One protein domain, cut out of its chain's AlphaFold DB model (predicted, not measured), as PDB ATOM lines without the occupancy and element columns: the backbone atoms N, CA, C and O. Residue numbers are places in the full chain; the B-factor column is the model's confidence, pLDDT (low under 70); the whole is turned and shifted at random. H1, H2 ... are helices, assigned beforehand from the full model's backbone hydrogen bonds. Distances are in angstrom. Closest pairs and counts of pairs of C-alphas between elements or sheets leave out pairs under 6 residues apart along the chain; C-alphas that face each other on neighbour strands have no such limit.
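AT A GLANCE: This is residues 455 to 496 and 512 to 597 of the 1132 residues of the protein "Hypothetical protein" of Rotaria socialis (UniProt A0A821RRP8). The longest helix, H6, has H2 and H4 packed along two of its sides, and the short helix H1 crosses H2 and H4 opposite H6, a loose square of four helices. H3 and H7 lie at the end of this group where H6 ends, while H5 and the loop after it make the other end, where residues 547 to 552 stick out. The printed part has 128 residues, with seven named helices, H1 to H7 in chain order, and no named strand: the class is all helix. It is compact, with a radius of gyration of the C-alphas of 15.3 A, and spans 48 by 33 by 25 A.

HOW THE PARTS SIT: H6, residues 556 to 574, is the hub, touching three helices. H2, residues 475 to 488, touches it at a shallow tilt of 23 degrees, the same way; their closest C-alphas, of Val 486 and Ala 566, are 5.3 A apart. H4, residues 524 to 536, touches residues 560 to 567 of H6 alone, at a shallow tilt of 22 degrees, opposite ways; the closest C-alphas, of Leu 535 and His 560, are 5.8 A apart. H2 and H4 are apart. H1, residues 461 to 468, forms a helical hairpin with H2, touching its residues 481 to 485 alone at a steep tilt of 45 degrees; the C-alphas of Ile 462 and Phe 485, the closest, are 6.5 A apart. H1 also touches residues 526 to 530 of H4 alone, at a steep tilt of 59 degrees, with the closest C-alphas, of Leu 467 and Lys 530, 6.5 A apart. H3, residues 512 to 522, only just touches H6, with 3 pairs of C-alphas within 8 A, through residues 570 to 574 of H6 alone; they stand about perpendicular at 76 degrees, and the C-alphas of Ala 517 and Leu 573, the closest, are 6.8 A apart. The packing is part aligned, part crossed: of five touching pairs, two are at a shallow tilt. H7, residues 582 to 593, touches no helix but is near H4 and H6. H5, residues 539 to 546, touches no helix. In H1, H2, H4, H6 and H7 every O i to N i+4 pair is within hydrogen-bond range; in H3 it is 6 of 7, in H5 2 of 4.

IN THESE COORDINATES: H6 runs 27.5 A from C-alpha 556 at (-24.906, -17.471, 20.638) to C-alpha 574 at (-40.058, 2.312, 32.266). H2 measures 19.8 A and H4 18.1 A. H1 begins at C-alpha 461, (-41.229, -1.530, 11.731).

THE WHOLE: The C-alphas farthest apart, of Glu 548 and Lys 577, are 49.7 A apart. Residues 497 to 511 are not printed, and C-alphas 496 and 512 are 26.5 A apart across this cut. Of the links printed whole, none is long. The mean pLDDT of the printed part is 73.8, and 42 residues are under 70, among them residues 538 to 556.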
ATOM      1  N   THR A 455     -54.042  -0.538  20.310       62.69
ATOM      2  CA  THR A 455     -53.501  -1.258  21.472       62.69
ATOM      3  C   THR A 455     -52.822  -2.574  21.085       62.69
ATOM      4  O   THR A 455     -52.330  -3.266  21.967       62.69
ATOM      5  N   GLN A 456     -52.831  -2.949  19.801       63.94
ATOM      6  CA  GLN A 456     -52.328  -4.246  19.317       63.94
ATOM      7  C   GLN A 456     -51.288  -4.132  18.204       63.94
ATOM      8  O   GLN A 456     -50.464  -5.025  18.042       63.94
ATOM      9  N   LEU A 457     -51.346  -3.066  17.408       69.44
ATOM     10  CA  LEU A 457     -50.519  -2.917  16.218       69.44
ATOM     11  C   LEU A 457     -49.532  -1.777  16.404       69.44
ATOM     12  O   LEU A 457     -49.910  -0.697  16.858       69.44
ATOM     13  N   THR A 458     -48.289  -2.042  16.017       72.81
ATOM     14  CA  THR A 458     -47.172  -1.108  16.124       72.81
ATOM     15  C   THR A 458     -47.064  -0.213  14.890       72.81
ATOM     16  O   THR A 458     -47.309  -0.639  13.756       72.81
ATOM     17  N   GLN A 459     -46.664   1.036  15.117       73.06
ATOM     18  CA  GLN A 459     -46.259   1.965  14.054       73.06
ATOM     19  C   GLN A 459     -44.764   1.852  13.708       73.06
ATOM     20  O   GLN A 459     -44.297   2.460  12.746       73.06
ATOM     21  N   ILE A 460     -44.003   1.077  14.489       75.50
ATOM     22  CA  ILE A 460     -42.546   0.948  14.395       75.50
ATOM     23  C   ILE A 460     -42.187  -0.374  13.698       75.50
ATOM     24  O   ILE A 460     -42.425  -1.441  14.277       75.50
ATOM     25  N   PRO A 461     -41.558  -0.331  12.503       75.62
ATOM     26  CA  PRO A 461     -41.229  -1.530  11.731       75.62
ATOM     27  C   PRO A 461     -40.314  -2.501  12.476       75.62
ATOM     28  O   PRO A 461     -40.561  -3.699  12.463       75.62
ATOM     29  N   ILE A 462     -39.309  -1.987  13.195       78.06
ATOM     30  CA  ILE A 462     -38.336  -2.809  13.937       78.06
ATOM     31  C   ILE A 462     -39.032  -3.662  15.014       78.06
ATOM     32  O   ILE A 462     -38.710  -4.838  15.162       78.06
ATOM     33  N   ILE A 463     -40.017  -3.099  15.728       80.19
ATOM     34  CA  ILE A 463     -40.803  -3.840  16.729       80.19
ATOM     35  C   ILE A 463     -41.628  -4.932  16.046       80.19
ATOM     36  O   ILE A 463     -41.682  -6.051  16.546       80.19
ATOM     37  N   LEU A 464     -42.243  -4.634  14.896       78.38
ATOM     38  CA  LEU A 464     -43.027  -5.622  14.157       78.38
ATOM     39  C   LEU A 464     -42.146  -6.791  13.711       78.38
ATOM     40  O   LEU A 464     -42.490  -7.933  13.983       78.38
ATOM     41  N   THR A 465     -40.987  -6.500  13.111       79.69
ATOM     42  CA  THR A 465     -40.026  -7.516  12.665       79.69
ATOM     43  C   THR A 465     -39.526  -8.383  13.824       79.69
ATOM     44  O   THR A 465     -39.398  -9.593  13.659       79.69
ATOM     45  N   LEU A 466     -39.302  -7.797  15.009       82.81
ATOM     46  CA  LEU A 466     -38.951  -8.545  16.221       82.81
ATOM     47  C   LEU A 466     -40.085  -9.478  16.666       82.81
ATOM     48  O   LEU A 466     -39.837 -10.645  16.958       82.81
ATOM     49  N   LEU A 467     -41.325  -8.986  16.698       81.06
ATOM     50  CA  LEU A 467     -42.486  -9.772  17.123       81.06
ATOM     51  C   LEU A 467     -42.826 -10.907  16.147       81.06
ATOM     52  O   LEU A 467     -43.279 -11.963  16.583       81.06
ATOM     53  N   THR A 468     -42.592 -10.708  14.847       77.44
ATOM     54  CA  THR A 468     -42.817 -11.726  13.810       77.44
ATOM     55  C   THR A 468     -41.639 -12.676  13.621       77.44
ATOM     56  O   THR A 468     -41.770 -13.630  12.859       77.44
ATOM     57  N   TRP A 469     -40.494 -12.428  14.267       78.38
ATOM     58  CA  TRP A 469     -39.312 -13.276  14.116       78.38
ATOM     59  C   TRP A 469     -39.617 -14.714  14.541       78.38
ATOM     60  O   TRP A 469     -40.226 -14.955  15.589       78.38
ATOM     61  N   THR A 470     -39.159 -15.681  13.748       67.38
ATOM     62  CA  THR A 470     -39.287 -17.099  14.080       67.38
ATOM     63  C   THR A 470     -37.920 -17.779  14.130       67.38
ATOM     64  O   THR A 470     -37.004 -17.367  13.422       67.38
ATOM     65  N   PRO A 471     -37.776 -18.895  14.868       61.84
ATOM     66  CA  PRO A 471     -36.527 -19.670  14.911       61.84
ATOM     67  C   PRO A 471     -36.077 -20.250  13.555       61.84
ATOM     68  O   PRO A 471     -35.064 -20.940  13.484       61.84
ATOM     69  N   LYS A 472     -36.864 -20.054  12.488       55.47
ATOM     70  CA  LYS A 472     -36.566 -20.496  11.120       55.47
ATOM     71  C   LYS A 472     -35.774 -19.453  10.317       55.47
ATOM     72  O   LYS A 472     -35.274 -19.799   9.252       55.47
ATOM     73  N   ASP A 473     -35.673 -18.220  10.811       58.53
ATOM     74  CA  ASP A 473     -34.981 -17.104  10.162       58.53
ATOM     75  C   ASP A 473     -33.492 -17.070  10.570       58.53
ATOM     76  O   ASP A 473     -33.152 -17.408  11.706       58.53
ATOM     77  N   SER A 474     -32.591 -16.680   9.659       58.69
ATOM     78  CA  SER A 474     -31.132 -16.777   9.858       58.69
ATOM     79  C   SER A 474     -30.627 -15.975  11.066       58.69
ATOM     80  O   SER A 474     -30.999 -14.819  11.290       58.69
ATOM     81  N   SER A 475     -29.719 -16.575  11.839       60.44
ATOM     82  CA  SER A 475     -29.227 -16.016  13.108       60.44
ATOM     83  C   SER A 475     -28.421 -14.712  12.963       60.44
ATOM     84  O   SER A 475     -28.417 -13.875  13.868       60.44
ATOM     85  N   VAL A 476     -27.791 -14.499  11.803       60.94
ATOM     86  CA  VAL A 476     -27.054 -13.266  11.468       60.94
ATOM     87  C   VAL A 476     -28.012 -12.074  11.372       60.94
ATOM     88  O   VAL A 476     -27.710 -10.992  11.873       60.94
ATOM     89  N   TYR A 477     -29.205 -12.298  10.812       71.56
ATOM     90  CA  TYR A 477     -30.259 -11.285  10.722       71.56
ATOM     91  C   TYR A 477     -30.818 -10.921  12.102       71.56
ATOM     92  O   TYR A 477     -31.172  -9.768  12.339       71.56
ATOM     93  N   LEU A 478     -30.873 -11.884  13.030       76.81
ATOM     94  CA  LEU A 478     -31.352 -11.649  14.392       76.81
ATOM     95  C   LEU A 478     -30.406 -10.745  15.191       76.81
ATOM     96  O   LEU A 478     -30.877  -9.856  15.900       76.81
ATOM     97  N   LEU A 479     -29.088 -10.949  15.093       77.88
ATOM     98  CA  LEU A 479     -28.125 -10.097  15.796       77.88
ATOM     99  C   LEU A 479     -28.209  -8.649  15.294       77.88
ATOM    100  O   LEU A 479     -28.343  -7.739  16.107       77.88
ATOM    101  N   GLU A 480     -28.225  -8.450  13.973       78.94
ATOM    102  CA  GLU A 480     -28.356  -7.121  13.362       78.94
ATOM    103  C   GLU A 480     -29.698  -6.454  13.722       78.94
ATOM    104  O   GLU A 480     -29.759  -5.253  13.989       78.94
ATOM    105  N   LEU A 481     -30.787  -7.230  13.781       81.88
ATOM    106  CA  LEU A 481     -32.097  -6.753  14.227       81.88
ATOM    107  C   LEU A 481     -32.063  -6.288  15.690       81.88
ATOM    108  O   LEU A 481     -32.599  -5.225  16.004       81.88
ATOM    109  N   LEU A 482     -31.455  -7.075  16.582       82.62
ATOM    110  CA  LEU A 482     -31.351  -6.746  18.002       82.62
ATOM    111  C   LEU A 482     -30.452  -5.528  18.238       82.62
ATOM    112  O   LEU A 482     -30.800  -4.691  19.067       82.62
ATOM    113  N   GLU A 483     -29.348  -5.387  17.503       83.06
ATOM    114  CA  GLU A 483     -28.492  -4.194  17.555       83.06
ATOM    115  C   GLU A 483     -29.261  -2.946  17.101       83.06
ATOM    116  O   GLU A 483     -29.342  -1.971  17.849       83.06
ATOM    117  N   LYS A 484     -29.966  -3.015  15.962       81.88
ATOM    118  CA  LYS A 484     -30.849  -1.927  15.502       81.88
ATOM    119  C   LYS A 484     -31.959  -1.605  16.500       81.88
ATOM    120  O   LYS A 484     -32.345  -0.445  16.642       81.88
ATOM    121  N   PHE A 485     -32.500  -2.611  17.186       83.44
ATOM    122  CA  PHE A 485     -33.519  -2.412  18.214       83.44
ATOM    123  C   PHE A 485     -32.944  -1.725  19.457       83.44
ATOM    124  O   PHE A 485     -33.545  -0.787  19.972       83.44
ATOM    125  N   VAL A 486     -31.756  -2.126  19.904       83.00
ATOM    126  CA  VAL A 486     -31.031  -1.468  20.997       83.00
ATOM    127  C   VAL A 486     -30.724  -0.009  20.651       83.00
ATOM    128  O   VAL A 486     -30.994   0.875  21.467       83.00
ATOM    129  N   ASP A 487     -30.241   0.266  19.440       79.75
ATOM    130  CA  ASP A 487     -29.977   1.630  18.970       79.75
ATOM    131  C   ASP A 487     -31.264   2.463  18.905       79.75
ATOM    132  O   ASP A 487     -31.288   3.631  19.301       79.75
ATOM    133  N   HIS A 488     -32.376   1.850  18.486       77.81
ATOM    134  CA  HIS A 488     -33.687   2.494  18.484       77.81
ATOM    135  C   HIS A 488     -34.129   2.941  19.890       77.81
ATOM    136  O   HIS A 488     -34.733   4.011  20.022       77.81
ATOM    137  N   LEU A 489     -33.792   2.160  20.925       74.56
ATOM    138  CA  LEU A 489     -34.062   2.452  22.340       74.56
ATOM    139  C   LEU A 489     -33.056   3.436  22.975       74.56
ATOM    140  O   LEU A 489     -33.230   3.808  24.135       74.56
ATOM    141  N   GLY A 490     -32.009   3.854  22.253       69.75
ATOM    142  CA  GLY A 490     -30.928   4.683  22.803       69.75
ATOM    143  C   GLY A 490     -29.959   3.906  23.706       69.75
ATOM    144  O   GLY A 490     -29.433   4.446  24.688       69.75
ATOM    145  N   GLY A 491     -29.760   2.616  23.418       66.44
ATOM    146  CA  GLY A 491     -28.784   1.765  24.093       66.44
ATOM    147  C   GLY A 491     -27.335   2.200  23.855       66.44
ATOM    148  O   GLY A 491     -27.029   2.979  22.958       66.44
ATOM    149  N   ILE A 492     -26.422   1.727  24.706       67.81
ATOM    150  CA  ILE A 492     -24.987   2.036  24.596       67.81
ATOM    151  C   ILE A 492     -24.326   0.987  23.703       67.81
ATOM    152  O   ILE A 492     -24.396  -0.197  24.015       67.81
ATOM    153  N   ASN A 493     -23.647   1.383  22.629       63.28
ATOM    154  CA  ASN A 493     -22.984   0.401  21.775       63.28
ATOM    155  C   ASN A 493     -21.756  -0.215  22.487       63.28
ATOM    156  O   ASN A 493     -20.828   0.497  22.873       63.28
ATOM    157  N   ILE A 494     -21.782  -1.536  22.697       57.75
ATOM    158  CA  ILE A 494     -20.783  -2.311  23.463       57.75
ATOM    159  C   ILE A 494     -19.938  -3.207  22.534       57.75
ATOM    160  O   ILE A 494     -18.930  -3.766  22.963       57.75
ATOM    161  N   SER A 495     -20.310  -3.365  21.256       52.84
ATOM    162  CA  SER A 495     -19.748  -4.408  20.379       52.84
ATOM    163  C   SER A 495     -18.421  -4.054  19.692       52.84
ATOM    164  O   SER A 495     -17.902  -4.867  18.931       52.84
ATOM    165  N   GLY A 496     -17.819  -2.889  19.963       46.53
ATOM    166  CA  GLY A 496     -16.464  -2.544  19.499       46.53
ATOM    167  C   GLY A 496     -16.265  -2.503  17.975       46.53
ATOM    168  O   GLY A 496     -15.139  -2.331  17.514       46.53
ATOM    169  N   ASP A 512     -38.940  12.918  21.000       60.34
ATOM    170  CA  ASP A 512     -38.717  11.796  20.082       60.34
ATOM    171  C   ASP A 512     -38.460  10.496  20.856       60.34
ATOM    172  O   ASP A 512     -38.852   9.406  20.437       60.34
ATOM    173  N   ILE A 513     -37.847  10.612  22.039       62.69
ATOM    174  CA  ILE A 513     -37.657   9.502  22.983       62.69
ATOM    175  C   ILE A 513     -39.010   9.060  23.550       62.69
ATOM    176  O   ILE A 513     -39.267   7.864  23.676       62.69
ATOM    177  N   ILE A 514     -39.890  10.016  23.861       64.31
ATOM    178  CA  ILE A 514     -41.227   9.741  24.404       64.31
ATOM    179  C   ILE A 514     -42.076   9.007  23.373       64.31
ATOM    180  O   ILE A 514     -42.701   8.001  23.705       64.31
ATOM    181  N   GLU A 515     -42.073   9.470  22.124       64.94
ATOM    182  CA  GLU A 515     -42.838   8.845  21.047       64.94
ATOM    183  C   GLU A 515     -42.401   7.388  20.824       64.94
ATOM    184  O   GLU A 515     -43.239   6.485  20.852       64.94
ATOM    185  N   ARG A 516     -41.089   7.124  20.754       67.31
ATOM    186  CA  ARG A 516     -40.542   5.758  20.639       67.31
ATOM    187  C   ARG A 516     -40.862   4.883  21.851       67.31
ATOM    188  O   ARG A 516     -41.263   3.730  21.696       67.31
ATOM    189  N   ALA A 517     -40.728   5.426  23.059       68.62
ATOM    190  CA  ALA A 517     -41.012   4.698  24.289       68.62
ATOM    191  C   ALA A 517     -42.502   4.331  24.420       68.62
ATOM    192  O   ALA A 517     -42.818   3.264  24.944       68.62
ATOM    193  N   THR A 518     -43.423   5.152  23.896       73.12
ATOM    194  CA  THR A 518     -44.863   4.850  23.969       73.12
ATOM    195  C   THR A 518     -45.238   3.566  23.229       73.12
ATOM    196  O   THR A 518     -46.036   2.784  23.741       73.12
ATOM    197  N   GLU A 519     -44.642   3.292  22.068       75.81
ATOM    198  CA  GLU A 519     -44.913   2.081  21.278       75.81
ATOM    199  C   GLU A 519     -44.306   0.816  21.898       75.81
ATOM    200  O   GLU A 519     -44.942  -0.244  21.901       75.81
ATOM    201  N   VAL A 520     -43.111   0.932  22.488       78.75
ATOM    202  CA  VAL A 520     -42.465  -0.157  23.244       78.75
ATOM    203  C   VAL A 520     -43.319  -0.542  24.449       78.75
ATOM    204  O   VAL A 520     -43.573  -1.720  24.689       78.75
ATOM    205  N   VAL A 521     -43.819   0.452  25.182       77.19
ATOM    206  CA  VAL A 521     -44.638   0.236  26.374       77.19
ATOM    207  C   VAL A 521     -46.028  -0.329  26.029       77.19
ATOM    208  O   VAL A 521     -46.536  -1.174  26.765       77.19
ATOM    209  N   LYS A 522     -46.632   0.049  24.890       76.88
ATOM    210  CA  LYS A 522     -47.887  -0.566  24.398       76.88
ATOM    211  C   LYS A 522     -47.741  -2.070  24.159       76.88
ATOM    212  O   LYS A 522     -48.639  -2.834  24.496       76.88
ATOM    213  N   ASN A 523     -46.608  -2.487  23.594       77.94
ATOM    214  CA  ASN A 523     -46.326  -3.878  23.236       77.94
ATOM    215  C   ASN A 523     -45.461  -4.601  24.277       77.94
ATOM    216  O   ASN A 523     -44.888  -5.646  23.976       77.94
ATOM    217  N   LEU A 524     -45.366  -4.064  25.498       84.62
ATOM    218  CA  LEU A 524     -44.379  -4.479  26.490       84.62
ATOM    219  C   LEU A 524     -44.405  -5.984  26.773       84.62
ATOM    220  O   LEU A 524     -43.361  -6.629  26.789       84.62
ATOM    221  N   GLN A 525     -45.605  -6.540  26.949       85.19
ATOM    222  CA  GLN A 525     -45.791  -7.969  27.181       85.19
ATOM    223  C   GLN A 525     -45.241  -8.801  26.013       85.19
ATOM    224  O   GLN A 525     -44.395  -9.660  26.226       85.19
ATOM    225  N   ASN A 526     -45.677  -8.507  24.785       85.19
ATOM    226  CA  ASN A 526     -45.289  -9.271  23.599       85.19
ATOM    227  C   ASN A 526     -43.777  -9.176  23.340       85.19
ATOM    228  O   ASN A 526     -43.147 -10.163  22.973       85.19
ATOM    229  N   ILE A 527     -43.187  -7.994  23.563       87.94
ATOM    230  CA  ILE A 527     -41.742  -7.780  23.431       87.94
ATOM    231  C   ILE A 527     -40.989  -8.595  24.488       87.94
ATOM    232  O   ILE A 527     -40.012  -9.258  24.147       87.94
ATOM    233  N   PHE A 528     -41.432  -8.589  25.750       89.38
ATOM    234  CA  PHE A 528     -40.800  -9.404  26.788       89.38
ATOM    235  C   PHE A 528     -40.904 -10.895  26.492       89.38
ATOM    236  O   PHE A 528     -39.882 -11.575  26.548       89.38
ATOM    237  N   ASP A 529     -42.093 -11.395  26.154       87.75
ATOM    238  CA  ASP A 529     -42.306 -12.805  25.816       87.75
ATOM    239  C   ASP A 529     -41.354 -13.232  24.687       87.75
ATOM    240  O   ASP A 529     -40.650 -14.236  24.818       87.75
ATOM    241  N   LYS A 530     -41.226 -12.407  23.639       87.06
ATOM    242  CA  LYS A 530     -40.323 -12.670  22.513       87.06
ATOM    243  C   LYS A 530     -38.841 -12.611  22.890       87.06
ATOM    244  O   LYS A 530     -38.069 -13.472  22.476       87.06
ATOM    245  N   LEU A 531     -38.420 -11.635  23.696       88.56
ATOM    246  CA  LEU A 531     -37.034 -11.545  24.171       88.56
ATOM    247  C   LEU A 531     -36.668 -12.724  25.083       88.56
ATOM    248  O   LEU A 531     -35.559 -13.248  24.986       88.56
ATOM    249  N   PHE A 532     -37.580 -13.176  25.946       89.12
ATOM    250  CA  PHE A 532     -37.349 -14.351  26.787       89.12
ATOM    251  C   PHE A 532     -37.386 -15.657  25.993       89.12
ATOM    252  O   PHE A 532     -36.621 -16.564  26.319       89.12
ATOM    253  N   GLU A 533     -38.203 -15.749  24.943       85.56
ATOM    254  CA  GLU A 533     -38.156 -16.843  23.967       85.56
ATOM    255  C   GLU A 533     -36.776 -16.900  23.294       85.56
ATOM    256  O   GLU A 533     -36.134 -17.945  23.325       85.56
ATOM    257  N   ILE A 534     -36.258 -15.767  22.798       84.00
ATOM    258  CA  ILE A 534     -34.909 -15.681  22.209       84.00
ATOM    259  C   ILE A 534     -33.841 -16.122  23.223       84.00
ATOM    260  O   ILE A 534     -33.003 -16.959  22.901       84.00
ATOM    261  N   LEU A 535     -33.901 -15.624  24.463       82.75
ATOM    262  CA  LEU A 535     -32.941 -15.963  25.525       82.75
ATOM    263  C   LEU A 535     -32.988 -17.430  25.975       82.75
ATOM    264  O   LEU A 535     -32.027 -17.904  26.573       82.75
ATOM    265  N   THR A 536     -34.108 -18.127  25.765       77.69
ATOM    266  CA  THR A 536     -34.295 -19.526  26.192       77.69
ATOM    267  C   THR A 536     -34.329 -20.521  25.037       77.69
ATOM    268  O   THR A 536     -34.402 -21.728  25.285       77.69
ATOM    269  N   SER A 537     -34.233 -20.038  23.795       72.88
ATOM    270  CA  SER A 537     -34.109 -20.873  22.604       72.88
ATOM    271  C   SER A 537     -32.906 -21.814  22.754       72.88
ATOM    272  O   SER A 537     -31.812 -21.413  23.155       72.88
ATOM    273  N   GLN A 538     -33.139 -23.116  22.563       56.75
ATOM    274  CA  GLN A 538     -32.154 -24.129  22.929       56.75
ATOM    275  C   GLN A 538     -30.922 -24.054  22.025       56.75
ATOM    276  O   GLN A 538     -31.041 -23.992  20.802       56.75
ATOM    277  N   GLU A 539     -29.738 -24.211  22.628       50.62
ATOM    278  CA  GLU A 539     -28.463 -24.380  21.915       50.62
ATOM    279  C   GLU A 539     -28.534 -25.428  20.790       50.62
ATOM    280  O   GLU A 539     -27.803 -25.324  19.809       50.62
ATOM    281  N   ASN A 540     -29.413 -26.428  20.911       43.25
ATOM    282  CA  ASN A 540     -29.520 -27.543  19.975       43.25
ATOM    283  C   ASN A 540     -30.232 -27.197  18.658       43.25
ATOM    284  O   ASN A 540     -29.858 -27.779  17.647       43.25
ATOM    285  N   GLU A 541     -31.198 -26.269  18.621       47.78
ATOM    286  CA  GLU A 541     -31.939 -25.940  17.381       47.78
ATOM    287  C   GLU A 541     -31.158 -24.993  16.457       47.78
ATOM    288  O   GLU A 541     -31.230 -25.121  15.235       47.78
ATOM    289  N   LEU A 542     -30.364 -24.084  17.033       47.94
ATOM    290  CA  LEU A 542     -29.536 -23.128  16.286       47.94
ATOM    291  C   LEU A 542     -28.193 -23.737  15.844       47.94
ATOM    292  O   LEU A 542     -27.696 -23.407  14.770       47.94
ATOM    293  N   LYS A 543     -27.620 -24.673  16.626       43.41
ATOM    294  CA  LYS A 543     -26.385 -25.391  16.251       43.41
ATOM    295  C   LYS A 543     -26.606 -26.437  15.147       43.41
ATOM    296  O   LYS A 543     -25.730 -26.585  14.303       43.41
ATOM    297  N   THR A 544     -27.745 -27.147  15.123       43.69
ATOM    298  CA  THR A 544     -27.961 -28.273  14.180       43.69
ATOM    299  C   THR A 544     -28.239 -27.866  12.734       43.69
ATOM    300  O   THR A 544     -28.048 -28.698  11.858       43.69
ATOM    301  N   ARG A 545     -28.674 -26.631  12.441       47.97
ATOM    302  CA  ARG A 545     -29.126 -26.275  11.078       47.97
ATOM    303  C   ARG A 545     -28.154 -25.427  10.258       47.97
ATOM    304  O   ARG A 545     -28.066 -25.634   9.054       47.97
ATOM    305  N   GLU A 546     -27.388 -24.518  10.864       47.00
ATOM    306  CA  GLU A 546     -26.453 -23.667  10.099       47.00
ATOM    307  C   GLU A 546     -25.051 -24.298   9.929       47.00
ATOM    308  O   GLU A 546     -24.349 -23.970   8.966       47.00
ATOM    309  N   GLN A 547     -24.662 -25.270  10.778       45.16
ATOM    310  CA  GLN A 547     -23.438 -26.068  10.569       45.16
ATOM    311  C   GLN A 547     -23.489 -26.902   9.279       45.16
ATOM    312  O   GLN A 547     -22.447 -27.128   8.670       45.16
ATOM    313  N   GLU A 548     -24.679 -27.302   8.825       48.28
ATOM    314  CA  GLU A 548     -24.855 -28.063   7.580       48.28
ATOM    315  C   GLU A 548     -24.918 -27.174   6.323       48.28
ATOM    316  O   GLU A 548     -24.779 -27.696   5.218       48.28
ATOM    317  N   GLN A 549     -25.091 -25.848   6.455       46.62
ATOM    318  CA  GLN A 549     -25.397 -24.981   5.306       46.62
ATOM    319  C   GLN A 549     -24.384 -23.851   5.032       46.62
ATOM    320  O   GLN A 549     -24.208 -23.507   3.864       46.62
ATOM    321  N   PHE A 550     -23.683 -23.294   6.036       51.41
ATOM    322  CA  PHE A 550     -22.802 -22.124   5.810       51.41
ATOM    323  C   PHE A 550     -21.455 -22.101   6.560       51.41
ATOM    324  O   PHE A 550     -20.642 -21.221   6.289       51.41
ATOM    325  N   GLY A 551     -21.161 -23.048   7.455       44.00
ATOM    326  CA  GLY A 551     -19.800 -23.247   7.989       44.00
ATOM    327  C   GLY A 551     -19.209 -22.134   8.880       44.00
ATOM    328  O   GLY A 551     -18.033 -22.222   9.228       44.00
ATOM    329  N   PHE A 552     -19.981 -21.120   9.291       44.56
ATOM    330  CA  PHE A 552     -19.530 -20.085  10.236       44.56
ATOM    331  C   PHE A 552     -20.093 -20.327  11.652       44.56
ATOM    332  O   PHE A 552     -21.295 -20.553  11.795       44.56
ATOM    333  N   PRO A 553     -19.269 -20.280  12.718       45.00
ATOM    334  CA  PRO A 553     -19.752 -20.409  14.089       45.00
ATOM    335  C   PRO A 553     -20.501 -19.140  14.522       45.00
ATOM    336  O   PRO A 553     -19.936 -18.050  14.566       45.00
ATOM    337  N   ILE A 554     -21.779 -19.292  14.862       53.56
ATOM    338  CA  ILE A 554     -22.609 -18.222  15.422       53.56
ATOM    339  C   ILE A 554     -22.261 -18.065  16.907       53.56
ATOM    340  O   ILE A 554     -22.385 -19.013  17.687       53.56
ATOM    341  N   ASP A 555     -21.878 -16.858  17.326       63.09
ATOM    342  CA  ASP A 555     -21.679 -16.525  18.739       63.09
ATOM    343  C   ASP A 555     -23.039 -16.363  19.443       63.09
ATOM    344  O   ASP A 555     -23.524 -15.250  19.660       63.09
ATOM    345  N   LEU A 556     -23.654 -17.473  19.859       68.31
ATOM    346  CA  LEU A 556     -24.906 -17.471  20.638       68.31
ATOM    347  C   LEU A 556     -24.808 -16.575  21.893       68.31
ATOM    348  O   LEU A 556     -25.755 -15.891  22.282       68.31
ATOM    349  N   ASN A 557     -23.607 -16.489  22.470       72.25
ATOM    350  CA  ASN A 557     -23.288 -15.602  23.586       72.25
ATOM    351  C   ASN A 557     -23.465 -14.112  23.256       72.25
ATOM    352  O   ASN A 557     -23.850 -13.348  24.142       72.25
ATOM    353  N   LYS A 558     -23.191 -13.680  22.017       77.62
ATOM    354  CA  LYS A 558     -23.413 -12.288  21.592       77.62
ATOM    355  C   LYS A 558     -24.902 -11.992  21.465       77.62
ATOM    356  O   LYS A 558     -25.345 -10.981  21.990       77.62
ATOM    357  N   ILE A 559     -25.682 -12.907  20.889       79.75
ATOM    358  CA  ILE A 559     -27.144 -12.764  20.785       79.75
ATOM    359  C   ILE A 559     -27.767 -12.623  22.181       79.75
ATOM    360  O   ILE A 559     -28.533 -11.690  22.425       79.75
ATOM    361  N   HIS A 560     -27.383 -13.486  23.129       83.94
ATOM    362  CA  HIS A 560     -27.870 -13.403  24.510       83.94
ATOM    363  C   HIS A 560     -27.454 -12.093  25.205       83.94
ATOM    364  O   HIS A 560     -28.250 -11.510  25.942       83.94
ATOM    365  N   GLN A 561     -26.237 -11.596  24.956       84.19
ATOM    366  CA  GLN A 561     -25.773 -10.309  25.488       84.19
ATOM    367  C   GLN A 561     -26.557  -9.126  24.906       84.19
ATOM    368  O   GLN A 561     -26.967  -8.247  25.665       84.19
ATOM    369  N   THR A 562     -26.831  -9.115  23.599       83.94
ATOM    370  CA  THR A 562     -27.595  -8.040  22.949       83.94
ATOM    371  C   THR A 562     -29.067  -8.061  23.367       83.94
ATOM    372  O   THR A 562     -29.627  -7.015  23.689       83.94
ATOM    373  N   ALA A 563     -29.687  -9.243  23.470       87.31
ATOM    374  CA  ALA A 563     -31.050  -9.382  23.991       87.31
ATOM    375  C   ALA A 563     -31.159  -8.903  25.453       87.31
ATOM    376  O   ALA A 563     -32.115  -8.223  25.823       87.31
ATOM    377  N   PHE A 564     -30.151  -9.183  26.283       90.38
ATOM    378  CA  PHE A 564     -30.083  -8.668  27.652       90.38
ATOM    379  C   PHE A 564     -29.895  -7.150  27.707       90.38
ATOM    380  O   PHE A 564     -30.532  -6.481  28.518       90.38
ATOM    381  N   HIS A 565     -29.090  -6.584  26.809       88.19
ATOM    382  CA  HIS A 565     -28.952  -5.136  26.690       88.19
ATOM    383  C   HIS A 565     -30.272  -4.464  26.279       88.19
ATOM    384  O   HIS A 565     -30.631  -3.432  26.852       88.19
ATOM    385  N   ALA A 566     -31.049  -5.079  25.381       88.06
ATOM    386  CA  ALA A 566     -32.395  -4.616  25.053       88.06
ATOM    387  C   ALA A 566     -33.315  -4.622  26.289       88.06
ATOM    388  O   ALA A 566     -33.992  -3.626  26.546       88.06
ATOM    389  N   LEU A 567     -33.284  -5.683  27.111       90.94
ATOM    390  CA  LEU A 567     -34.041  -5.741  28.371       90.94
ATOM    391  C   LEU A 567     -33.650  -4.619  29.343       90.94
ATOM    392  O   LEU A 567     -34.530  -3.982  29.923       90.94
ATOM    393  N   ILE A 568     -32.349  -4.344  29.503       90.56
ATOM    394  CA  ILE A 568     -31.863  -3.241  30.348       90.56
ATOM    395  C   ILE A 568     -32.426  -1.906  29.853       90.56
ATOM    396  O   ILE A 568     -32.921  -1.123  30.661       90.56
ATOM    397  N   CYS A 569     -32.387  -1.654  28.542       86.81
ATOM    398  CA  CYS A 569     -32.894  -0.411  27.960       86.81
ATOM    399  C   CYS A 569     -34.406  -0.257  28.163       86.81
ATOM    400  O   CYS A 569     -34.857   0.813  28.562       86.81
ATOM    401  N   ILE A 570     -35.190  -1.322  27.963       87.38
ATOM    402  CA  ILE A 570     -36.646  -1.299  28.186       87.38
ATOM    403  C   ILE A 570     -36.971  -0.975  29.652       87.38
ATOM    404  O   ILE A 570     -37.817  -0.124  29.928       87.38
ATOM    405  N   LEU A 571     -36.287  -1.613  30.606       88.75
ATOM    406  CA  LEU A 571     -36.499  -1.358  32.035       88.75
ATOM    407  C   LEU A 571     -36.050   0.059  32.450       88.75
ATOM    408  O   LEU A 571     -36.707   0.702  33.275       88.75
ATOM    409  N   ASP A 572     -34.981   0.585  31.845       85.88
ATOM    410  CA  ASP A 572     -34.529   1.970  32.054       85.88
ATOM    411  C   ASP A 572     -35.543   2.995  31.516       85.88
ATOM    412  O   ASP A 572     -35.817   3.995  32.181       85.88
ATOM    413  N   LEU A 573     -36.199   2.708  30.384       83.44
ATOM    414  CA  LEU A 573     -37.292   3.532  29.848       83.44
ATOM    415  C   LEU A 573     -38.509   3.558  30.785       83.44
ATOM    416  O   LEU A 573     -39.027   4.632  31.092       83.44
ATOM    417  N   ILE A 574     -38.934   2.403  31.308       83.44
ATOM    418  CA  ILE A 574     -40.058   2.312  32.266       83.44
ATOM    419  C   ILE A 574     -39.729   3.027  33.583       83.44
ATOM    420  O   ILE A 574     -40.613   3.503  34.296       83.44
ATOM    421  N   SER A 575     -38.443   3.141  33.917       81.06
ATOM    422  CA  SER A 575     -37.992   3.840  35.119       81.06
ATOM    423  C   SER A 575     -38.150   5.365  35.041       81.06
ATOM    424  O   SER A 575     -38.034   6.026  36.078       81.06
ATOM    425  N   MET A 576     -38.430   5.933  33.864       81.31
ATOM    426  CA  MET A 576     -38.657   7.368  33.691       81.31
ATOM    427  C   MET A 576     -39.988   7.811  34.320       81.31
ATOM    428  O   MET A 576     -41.007   7.140  34.193       81.31
ATOM    429  N   LYS A 577     -40.006   9.004  34.933       77.00
ATOM    430  CA  LYS A 577     -41.177   9.566  35.644       77.00
ATOM    431  C   LYS A 577     -42.464   9.595  34.801       77.00
ATOM    432  O   LYS A 577     -43.559   9.478  35.331       77.00
ATOM    433  N   GLN A 578     -42.336   9.746  33.486       75.25
ATOM    434  CA  GLN A 578     -43.475   9.801  32.565       75.25
ATOM    435  C   GLN A 578     -44.152   8.438  32.346       75.25
ATOM    436  O   GLN A 578     -45.322   8.398  31.977       75.25
ATOM    437  N   PHE A 579     -43.442   7.338  32.607       76.81
ATOM    438  CA  PHE A 579     -43.930   5.964  32.459       76.81
ATOM    439  C   PHE A 579     -44.114   5.258  33.808       76.81
ATOM    440  O   PHE A 579     -44.273   4.042  33.857       76.81
ATOM    441  N   GLU A 580     -44.139   6.006  34.914       76.50
ATOM    442  CA  GLU A 580     -44.230   5.445  36.265       76.50
ATOM    443  C   GLU A 580     -45.498   4.596  36.473       76.50
ATOM    444  O   GLU A 580     -45.445   3.563  37.140       76.50
ATOM    445  N   SER A 581     -46.609   4.951  35.815       77.69
ATOM    446  CA  SER A 581     -47.848   4.159  35.813       77.69
ATOM    447  C   SER A 581     -47.655   2.742  35.259       77.69
ATOM    448  O   SER A 581     -48.320   1.812  35.715       77.69
ATOM    449  N   PHE A 582     -46.706   2.537  34.341       81.12
ATOM    450  CA  PHE A 582     -46.425   1.235  33.735       81.12
ATOM    451  C   PHE A 582     -45.605   0.301  34.625       81.12
ATOM    452  O   PHE A 582     -45.529  -0.888  34.325       81.12
ATOM    453  N   ARG A 583     -45.067   0.773  35.758       84.19
ATOM    454  CA  ARG A 583     -44.475  -0.123  36.767       84.19
ATOM    455  C   ARG A 583     -45.503  -1.118  37.300       84.19
ATOM    456  O   ARG A 583     -45.203  -2.298  37.412       84.19
ATOM    457  N   THR A 584     -46.740  -0.664  37.513       85.00
ATOM    458  CA  THR A 584     -47.845  -1.543  37.934       85.00
ATOM    459  C   THR A 584     -48.166  -2.612  36.885       85.00
ATOM    460  O   THR A 584     -48.415  -3.763  37.233       85.00
ATOM    461  N   VAL A 585     -48.088  -2.257  35.596       84.38
ATOM    462  CA  VAL A 585     -48.285  -3.184  34.470       84.38
ATOM    463  C   VAL A 585     -47.146  -4.202  34.394       84.38
ATOM    464  O   VAL A 585     -47.391  -5.381  34.152       84.38
ATOM    465  N   LEU A 586     -45.907  -3.764  34.629       87.75
ATOM    466  CA  LEU A 586     -44.742  -4.644  34.696       87.75
ATOM    467  C   LEU A 586     -44.844  -5.624  35.873       87.75
ATOM    468  O   LEU A 586     -44.629  -6.821  35.687       87.75
ATOM    469  N   ASP A 587     -45.215  -5.149  37.062       88.69
ATOM    470  CA  ASP A 587     -45.414  -6.004  38.235       88.69
ATOM    471  C   ASP A 587     -46.559  -7.018  38.009       88.69
ATOM    472  O   ASP A 587     -46.415  -8.194  38.357       88.69
ATOM    473  N   ASP A 588     -47.666  -6.614  37.366       87.44
ATOM    474  CA  ASP A 588     -48.756  -7.524  36.973       87.44
ATOM    475  C   ASP A 588     -48.290  -8.579  35.958       87.44
ATOM    476  O   ASP A 588     -48.559  -9.771  36.130       87.44
ATOM    477  N   TYR A 589     -47.519  -8.175  34.943       89.69
ATOM    478  CA  TYR A 589     -46.929  -9.098  33.975       89.69
ATOM    479  C   TYR A 589     -46.043 -10.143  34.666       89.69
ATOM    480  O   TYR A 589     -46.249 -11.343  34.465       89.69
ATOM    481  N   ILE A 590     -45.113  -9.715  35.529       89.06
ATOM    482  CA  ILE A 590     -44.216 -10.624  36.258       89.06
ATOM    483  C   ILE A 590     -45.028 -11.590  37.132       89.06
ATOM    484  O   ILE A 590     -44.749 -12.791  37.172       89.06
ATOM    485  N   LYS A 591     -46.056 -11.097  37.828       86.94
ATOM    486  CA  LYS A 591     -46.832 -11.908  38.769       86.94
ATOM    487  C   LYS A 591     -47.768 -12.902  38.078       86.94
ATOM    488  O   LYS A 591     -47.862 -14.049  38.528       86.94
ATOM    489  N   ASN A 592     -48.449 -12.477  37.016       86.75
ATOM    490  CA  ASN A 592     -49.599 -13.192  36.464       86.75
ATOM    491  C   ASN A 592     -49.365 -13.783  35.067       86.75
ATOM    492  O   ASN A 592     -49.959 -14.815  34.763       86.75
ATOM    493  N   LYS A 593     -48.506 -13.184  34.232       85.88
ATOM    494  CA  LYS A 593     -48.386 -13.543  32.804       85.88
ATOM    495  C   LYS A 593     -47.058 -14.198  32.425       85.88
ATOM    496  O   LYS A 593     -47.042 -15.058  31.551       85.88
ATOM    497  N   PHE A 594     -45.969 -13.835  33.100       89.75
ATOM    498  CA  PHE A 594     -44.646 -14.393  32.838       89.75
ATOM    499  C   PHE A 594     -44.635 -15.921  33.014       89.75
ATOM    500  O   PHE A 594     -45.047 -16.432  34.063       89.75
ATOM    501  N   SER A 595     -44.143 -16.633  31.994       84.62
ATOM    502  CA  SER A 595     -44.262 -18.094  31.865       84.62
ATOM    503  C   SER A 595     -42.934 -18.834  31.645       84.62
ATOM    504  O   SER A 595     -42.901 -20.059  31.750       84.62
ATOM    505  N   SER A 596     -41.826 -18.128  31.388       85.75
ATOM    506  CA  SER A 596     -40.564 -18.781  31.020       85.75
ATOM    507  C   SER A 596     -39.823 -19.388  32.220       85.75
ATOM    508  O   SER A 596     -39.444 -18.710  33.183       85.75
ATOM    509  N   THR A 597     -39.597 -20.702  32.168       84.81
ATOM    510  CA  THR A 597     -39.096 -21.497  33.299       84.81
ATOM    511  C   THR A 597     -37.573 -21.566  33.397       84.81
ATOM    512  O   THR A 597     -37.064 -21.861  34.469       84.81
TER     513      THR A 597